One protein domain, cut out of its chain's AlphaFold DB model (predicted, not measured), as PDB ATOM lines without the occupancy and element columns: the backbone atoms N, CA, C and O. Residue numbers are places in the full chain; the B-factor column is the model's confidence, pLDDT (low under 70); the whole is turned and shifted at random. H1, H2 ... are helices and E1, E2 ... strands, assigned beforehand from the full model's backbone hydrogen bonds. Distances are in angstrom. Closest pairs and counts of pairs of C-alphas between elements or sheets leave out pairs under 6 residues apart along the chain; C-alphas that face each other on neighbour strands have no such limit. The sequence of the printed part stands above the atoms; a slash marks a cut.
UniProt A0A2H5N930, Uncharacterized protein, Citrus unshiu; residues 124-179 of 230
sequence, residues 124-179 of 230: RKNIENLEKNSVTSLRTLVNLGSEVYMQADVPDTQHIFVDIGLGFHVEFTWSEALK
ATOM      1  N   ARG A 124     140.813 165.097 142.668       84.19
ATOM      2  CA  ARG A 124     139.350 165.024 142.777       84.19
ATOM      3  C   ARG A 124     138.794 166.178 143.607       84.19
ATOM      4  O   ARG A 124     137.881 166.858 143.154       84.19
ATOM      5  N   LYS A 125     139.383 166.444 144.778       84.81
ATOM      6  CA  LYS A 125     138.965 167.558 145.648       84.81
ATOM      7  C   LYS A 125     139.125 168.908 144.963       84.81
ATOM      8  O   LYS A 125     138.254 169.761 145.090       84.81
ATOM      9  N   ASN A 126     140.223 169.100 144.237       83.88
ATOM     10  CA  ASN A 126     140.467 170.344 143.515       83.88
ATOM     11  C   ASN A 126     139.418 170.572 142.420       83.88
ATOM     12  O   ASN A 126     138.878 171.670 142.338       83.88
ATOM     13  N   ILE A 127     139.067 169.540 141.645       86.00
ATOM     14  CA  ILE A 127     138.025 169.636 140.609       86.00
ATOM     15  C   ILE A 127     136.646 169.869 141.237       86.00
ATOM     16  O   ILE A 127     135.934 170.771 140.809       86.00
ATOM     17  N   GLU A 128     136.291 169.135 142.297       87.38
ATOM     18  CA  GLU A 128     135.029 169.343 143.024       87.38
ATOM     19  C   GLU A 128     134.934 170.764 143.607       87.38
ATOM     20  O   GLU A 128     133.856 171.355 143.638       87.38
ATOM     21  N   ASN A 129     136.052 171.337 144.062       86.50
ATOM     22  CA  ASN A 129     136.098 172.718 144.539       86.50
ATOM     23  C   ASN A 129     135.939 173.730 143.398       86.50
ATOM     24  O   ASN A 129     135.278 174.748 143.597       86.50
ATOM     25  N   LEU A 130     136.518 173.477 142.222       84.81
ATOM     26  CA  LEU A 130     136.332 174.332 141.046       84.81
ATOM     27  C   LEU A 130     134.872 174.314 140.576       84.81
ATOM     28  O   LEU A 130     134.292 175.378 140.363       84.81
ATOM     29  N   GLU A 131     134.264 173.127 140.523       84.88
ATOM     30  CA  GLU A 131     132.868 172.931 140.128       84.88
ATOM     31  C   GLU A 131     131.901 173.610 141.112       84.88
ATOM     32  O   GLU A 131     131.067 174.422 140.707       84.88
ATOM     33  N   LYS A 132     132.062 173.372 142.423       85.06
ATOM     34  CA  LYS A 132     131.208 173.969 143.471       85.06
ATOM     35  C   LYS A 132     131.251 175.493 143.490       85.06
ATOM     36  O   LYS A 132     130.242 176.124 143.785       85.06
ATOM     37  N   ASN A 133     132.415 176.073 143.213       84.31
ATOM     38  CA  ASN A 133     132.595 177.521 143.231       84.31
ATOM     39  C   ASN A 133     132.351 178.165 141.856       84.31
ATOM     40  O   ASN A 133     132.415 179.389 141.763       84.31
ATOM     41  N   SER A 134     132.081 177.371 140.807       79.50
ATOM     42  CA  SER A 134     131.875 177.837 139.424       79.50
ATOM     43  C   SER A 134     132.933 178.859 138.982       79.50
ATOM     44  O   SER A 134     132.633 179.845 138.310       79.50
ATOM     45  N   VAL A 135     134.181 178.652 139.415       76.69
ATOM     46  CA  VAL A 135     135.290 179.573 139.144       76.69
ATOM     47  C   VAL A 135     135.613 179.455 137.670       76.69
ATOM     48  O   VAL A 135     136.001 178.371 137.267       76.69
ATOM     49  N   THR A 136     135.476 180.529 136.893       78.62
ATOM     50  CA  THR A 136     135.767 180.565 135.443       78.62
ATOM     51  C   THR A 136     137.194 181.003 135.126       78.62
ATOM     52  O   THR A 136     137.714 180.686 134.068       78.62
ATOM     53  N   SER A 137     137.836 181.725 136.045       82.00
ATOM     54  CA  SER A 137     139.216 182.195 135.922       82.00
ATOM     55  C   SER A 137     139.934 182.012 137.252       82.00
ATOM     56  O   SER A 137     139.396 182.394 138.296       82.00
ATOM     57  N   LEU A 138     141.140 181.454 137.234       83.44
ATOM     58  CA  LEU A 138     141.881 181.119 138.446       83.44
ATOM     59  C   LEU A 138     143.274 181.743 138.423       83.44
ATOM     60  O   LEU A 138     144.133 181.353 137.638       83.44
ATOM     61  N   ARG A 139     143.539 182.628 139.382       84.94
ATOM     62  CA  ARG A 139     144.895 183.103 139.656       84.94
ATOM     63  C   ARG A 139     145.519 182.238 140.741       84.94
ATOM     64  O   ARG A 139     145.074 182.276 141.887       84.94
ATOM     65  N   THR A 140     146.544 181.472 140.392       87.00
ATOM     66  CA  THR A 140     147.162 180.494 141.294       87.00
ATOM     67  C   THR A 140     148.681 180.600 141.299       87.00
ATOM     68  O   THR A 140     149.296 181.136 140.379       87.00
ATOM     69  N   LEU A 141     149.294 180.111 142.371       87.56
ATOM     70  CA  LEU A 141     150.736 180.028 142.511       87.56
ATOM     71  C   LEU A 141     151.172 178.598 142.163       87.56
ATOM     72  O   LEU A 141     150.888 177.658 142.902       87.56
ATOM     73  N   VAL A 142     151.838 178.431 141.023       87.62
ATOM     74  CA  VAL A 142     152.256 177.127 140.496       87.62
ATOM     75  C   VAL A 142     153.687 176.830 140.929       87.62
ATOM     76  O   VAL A 142     154.582 177.649 140.735       87.62
ATOM     77  N   ASN A 143     153.912 175.649 141.505       89.19
ATOM     78  CA  ASN A 143     155.250 175.166 141.844       89.19
ATOM     79  C   ASN A 143     155.947 174.647 140.574       89.19
ATOM     80  O   ASN A 143     155.447 173.727 139.929       89.19
ATOM     81  N   LEU A 144     157.090 175.238 140.220       91.31
ATOM     82  CA  LEU A 144     157.912 174.855 139.065       91.31
ATOM     83  C   LEU A 144     159.022 173.849 139.424       91.31
ATOM     84  O   LEU A 144     159.728 173.366 138.540       91.31
ATOM     85  N   GLY A 145     159.180 173.528 140.711       87.25
ATOM     86  CA  GLY A 145     160.198 172.636 141.264       87.25
ATOM     87  C   GLY A 145     161.076 173.325 142.314       87.25
ATOM     88  O   GLY A 145     161.223 174.542 142.316       87.25
ATOM     89  N   SER A 146     161.685 172.540 143.210       91.38
ATOM     90  CA  SER A 146     162.645 173.019 144.229       91.38
ATOM     91  C   SER A 146     162.150 174.205 145.074       91.38
ATOM     92  O   SER A 146     162.924 175.113 145.369       91.38
ATOM     93  N   GLU A 147     160.865 174.208 145.448       89.75
ATOM     94  CA  GLU A 147     160.208 175.316 146.169       89.75
ATOM     95  C   GLU A 147     160.236 176.665 145.421       89.75
ATOM     96  O   GLU A 147     160.089 177.729 146.021       89.75
ATOM     97  N   VAL A 148     160.406 176.640 144.096       92.81
ATOM     98  CA  VAL A 148     160.269 177.811 143.230       92.81
ATOM     99  C   VAL A 148     158.838 177.878 142.724       92.81
ATOM    100  O   VAL A 148     158.321 176.936 142.122       92.81
ATOM    101  N   TYR A 149     158.206 179.021 142.953       92.44
ATOM    102  CA  TYR A 149     156.802 179.246 142.659       92.44
ATOM    103  C   TYR A 149     156.633 180.397 141.665       92.44
ATOM    104  O   TYR A 149     157.302 181.423 141.779       92.44
ATOM    105  N   MET A 150     155.715 180.247 140.712       93.25
ATOM    106  CA  MET A 150     155.377 181.265 139.721       93.25
ATOM    107  C   MET A 150     153.882 181.552 139.748       93.25
ATOM    108  O   MET A 150     153.058 180.640 139.801       93.25
ATOM    109  N   GLN A 151     153.522 182.833 139.718       93.81
ATOM    110  CA  GLN A 151     152.127 183.235 139.620       93.81
ATOM    111  C   GLN A 151     151.628 182.981 138.198       93.81
ATOM    112  O   GLN A 151     152.195 183.497 137.237       93.81
ATOM    113  N   ALA A 152     150.575 182.184 138.083       89.94
ATOM    114  CA  ALA A 152     149.906 181.886 136.832       89.94
ATOM    115  C   ALA A 152     148.472 182.408 136.885       89.94
ATOM    116  O   ALA A 152     147.794 182.316 137.913       89.94
ATOM    117  N   ASP A 153     148.028 182.945 135.758       90.31
ATOM    118  CA  ASP A 153     146.640 183.315 135.540       90.31
ATOM    119  C   ASP A 153     146.035 182.325 134.549       90.31
ATOM    120  O   ASP A 153     146.565 182.127 133.454       90.31
ATOM    121  N   VAL A 154     144.979 181.640 134.974       85.44
ATOM    122  CA  VAL A 154     144.283 180.620 134.192       85.44
ATOM    123  C   VAL A 154     142.988 181.247 133.676       85.44
ATOM    124  O   VAL A 154     142.081 181.484 134.481       85.44
ATOM    125  N   PRO A 155     142.895 181.545 132.367       82.38
ATOM    126  CA  PRO A 155     141.764 182.274 131.795       82.38
ATOM    127  C   PRO A 155     140.495 181.425 131.661       82.38
ATOM    128  O   PRO A 155     139.406 181.987 131.683       82.38
ATOM    129  N   ASP A 156     140.640 180.103 131.538       84.88
ATOM    130  CA  ASP A 156     139.536 179.146 131.514       84.88
ATOM    131  C   ASP A 156     139.887 177.913 132.348       84.88
ATOM    132  O   ASP A 156     140.962 177.325 132.221       84.88
ATOM    133  N   THR A 157     138.972 177.552 133.232       84.00
ATOM    134  CA  THR A 157     139.066 176.435 134.174       84.00
ATOM    135  C   THR A 157     138.091 175.311 133.835       84.00
ATOM    136  O   THR A 157     138.174 174.262 134.475       84.00
ATOM    137  N   GLN A 158     137.162 175.514 132.888       84.69
ATOM    138  CA  GLN A 158     136.128 174.534 132.527       84.69
ATOM    139  C   GLN A 158     136.730 173.277 131.900       84.69
ATOM    140  O   GLN A 158     136.183 172.179 132.043       84.69
ATOM    141  N   HIS A 159     137.886 173.447 131.264       87.19
ATOM    142  CA  HIS A 159     138.652 172.397 130.630       87.19
ATOM    143  C   HIS A 159     139.978 172.173 131.357       87.19
ATOM    144  O   HIS A 159     140.712 173.109 131.673       87.19
ATOM    145  N   ILE A 160     140.293 170.907 131.631       87.81
ATOM    146  CA  ILE A 160     141.556 170.504 132.249       87.81
ATOM    147  C   ILE A 160     142.251 169.450 131.396       87.81
ATOM    148  O   ILE A 160     141.620 168.539 130.866       87.81
ATOM    149  N   PHE A 161     143.575 169.539 131.305       88.56
ATOM    150  CA  PHE A 161     144.382 168.510 130.659       88.56
ATOM    151  C   PHE A 161     144.753 167.430 131.671       88.56
ATOM    152  O   PHE A 161     145.430 167.699 132.664       88.56
ATOM    153  N   VAL A 162     144.325 166.196 131.411       87.19
ATOM    154  CA  VAL A 162     144.668 165.031 132.234       87.19
ATOM    155  C   VAL A 162     145.629 164.138 131.462       87.19
ATOM    156  O   VAL A 162     145.368 163.760 130.319       87.19
ATOM    157  N   ASP A 163     146.735 163.776 132.109       86.00
ATOM    158  CA  ASP A 163     147.687 162.801 131.580       86.00
ATOM    159  C   ASP A 163     147.085 161.384 131.604       86.00
ATOM    160  O   ASP A 163     146.770 160.811 132.660       86.00
ATOM    161  N   ILE A 164     146.927 160.803 130.415       84.56
ATOM    162  CA  ILE A 164     146.453 159.425 130.234       84.56
ATOM    163  C   ILE A 164     147.641 158.443 130.210       84.56
ATOM    164  O   ILE A 164     147.457 157.235 130.385       84.56
ATOM    165  N   GLY A 165     148.869 158.953 130.110       78.62
ATOM    166  CA  GLY A 165     150.107 158.192 130.051       78.62
ATOM    167  C   GLY A 165     150.733 158.200 128.657       78.62
ATOM    168  O   GLY A 165     150.155 158.672 127.681       78.62
ATOM    169  N   LEU A 166     151.956 157.665 128.566       81.25
ATOM    170  CA  LEU A 166     152.775 157.666 127.340       81.25
ATOM    171  C   LEU A 166     153.032 159.076 126.764       81.25
ATOM    172  O   LEU A 166     153.344 159.211 125.585       81.25
ATOM    173  N   GLY A 167     152.925 160.120 127.595       85.56
ATOM    174  CA  GLY A 167     153.113 161.517 127.193       85.56
ATOM    175  C   GLY A 167     151.886 162.165 126.545       85.56
ATOM    176  O   GLY A 167     151.977 163.310 126.101       85.56
ATOM    177  N   PHE A 168     150.746 161.471 126.492       89.19
ATOM    178  CA  PHE A 168     149.512 162.010 125.932       89.19
ATOM    179  C   PHE A 168     148.625 162.629 127.008       89.19
ATOM    180  O   PHE A 168     148.307 162.010 128.024       89.19
ATOM    181  N   HIS A 169     148.160 163.838 126.715       90.81
ATOM    182  CA  HIS A 169     147.257 164.602 127.560       90.81
ATOM    183  C   HIS A 169     145.959 164.830 126.796       90.81
ATOM    184  O   HIS A 169     145.991 165.178 125.615       90.81
ATOM    185  N   VAL A 170     144.829 164.617 127.462       90.19
ATOM    186  CA  VAL A 170     143.501 164.837 126.884       90.19
ATOM    187  C   VAL A 170     142.785 165.913 127.676       90.19
ATOM    188  O   VAL A 170     142.882 165.965 128.902       90.19
ATOM    189  N   GLU A 171     142.094 166.773 126.945       90.81
ATOM    190  CA  GLU A 171     141.230 167.808 127.488       90.81
ATOM    191  C   GLU A 171     139.918 167.184 127.974       90.81
ATOM    192  O   GLU A 171     139.227 166.501 127.217       90.81
ATOM    193  N   PHE A 172     139.585 167.402 129.244       90.31
ATOM    194  CA  PHE A 172     138.346 166.945 129.864       90.31
ATOM    195  C   PHE A 172     137.578 168.106 130.478       90.31
ATOM    196  O   PHE A 172     138.168 169.026 131.047       90.31
ATOM    197  N   THR A 173     136.253 168.002 130.449       91.94
ATOM    198  CA  THR A 173     135.378 168.787 131.331       91.94
ATOM    199  C   THR A 173     135.442 168.265 132.772       91.94
ATOM    200  O   THR A 173     135.865 167.131 133.018       91.94
ATOM    201  N   TRP A 174     134.983 169.052 133.753       88.62
ATOM    202  CA  TRP A 174     134.962 168.634 135.167       88.62
ATOM    203  C   TRP A 174     134.269 167.284 135.385       88.62
ATOM    204  O   TRP A 174     134.830 166.390 136.022       88.62
ATOM    205  N   SER A 175     133.080 167.096 134.809       89.88
ATOM    206  CA  SER A 175     132.302 165.867 134.982       89.88
ATOM    207  C   SER A 175     132.978 164.651 134.336       89.88
ATOM    208  O   SER A 175     132.972 163.556 134.906       89.88
ATOM    209  N   GLU A 176     133.604 164.826 133.168       91.19
ATOM    210  CA  GLU A 176     134.369 163.762 132.509       91.19
ATOM    211  C   GLU A 176     135.619 163.393 133.306       91.19
ATOM    212  O   GLU A 176     135.900 162.207 133.490       91.19
ATOM    213  N   ALA A 177     136.324 164.386 133.850       88.88
ATOM    214  CA  ALA A 177     137.488 164.163 134.690       88.88
ATOM    215  C   ALA A 177     137.130 163.412 135.982       88.88
ATOM    216  O   ALA A 177     137.807 162.448 136.339       88.88
ATOM    217  N   LEU A 178     136.031 163.776 136.654       88.00
ATOM    218  CA  LEU A 178     135.544 163.062 137.842       88.00
ATOM    219  C   LEU A 178     135.168 161.609 137.525       88.00
ATOM    220  O   LEU A 178     135.476 160.693 138.300       88.00
ATOM    221  N   LYS A 179     134.545 161.377 136.363       90.88
ATOM    222  CA  LYS A 179     134.233 160.029 135.875       90.88
ATOM    223  C   LYS A 179     135.508 159.232 135.596       90.88
ATOM    224  O   LYS A 179     135.598 158.077 136.012       90.88
TER     225      LYS A 179
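What this domain is: This is residues 124 to 179 of the 230 residues of an uncharacterized protein of Citrus unshiu (UniProt A0A2H5N930). What shape does this domain have? Two antiparallel hairpins, E1 with E2 and E3 with E4, reach away from a shared corner as the two arms of an open V, each with its turn at the far tip. At that corner the helix H1 and the short helix H2 pack on each other, with H2 near the base of the E3 and E4 arm. What is it made of, and how large is it? The printed part has 56 residues, with two named helices and four named strands in the order H1, E1, E2, E3, E4, H2, a mixed class of helices and strands. It is only just loose, close to compact, with a radius of gyration of the C-alphas of 12.6 A and spans of 32 by 32 by 19 A.

How they stand to each other: How do the strands pair? E1, residues 138 to 145, and E2, residues 148 to 154, form an antiparallel hairpin at 150 degrees, with N 138 and O 154 at 2.9 A and N 150 and O 142 at 2.8 A, within hydrogen-bond range. E3, residues 159 to 165, and E4, residues 168 to 173, form another at 146 degrees, with N 160 and O 172 at 2.9 A and N 164 and O 168 at 3.0 A. Do the hairpins meet? E1 is apart from E3 and E4, and E2 is apart from them too. Where are the helices? H1, residues 124 to 133, and H2, residues 174 to 179, touch, the closest C-alphas being those of Ile 127 and Trp 174 at 6.3 A. They run opposite ways at a shallow tilt of 34.8 degrees, only just short of steep. The closest C-alphas of E3 and H2 are those of His 159 and Trp 174, at 7.0 A. Are the helix backbones in order? In H1 and H2 every O i to N i+4 pair is within hydrogen-bond range.

Where its parts are: Where do the elements begin and end? H1 begins at C-alpha 124, (139.350, 165.024, 142.777), and is 14.2 A long; H2 is 8.7 A long and ends at C-alpha 179, (134.233, 160.029, 135.875). How long are the strands? E1 is 20.4 A and E2 18.6 A, while E3 is 18.3 A and E4 16.6 A. E1 ends at C-alpha 145, (160.198, 172.636, 141.264).

The domain as a whole: Which C-alphas lie farthest apart? Those of Ser 146 and Ser 175, at 32.5 A. Is anything missing or uncertain? The printed part has no cut, and the five links between the named elements are tight. The mean pLDDT of the printed part is 87.0, and no printed residue is under 70.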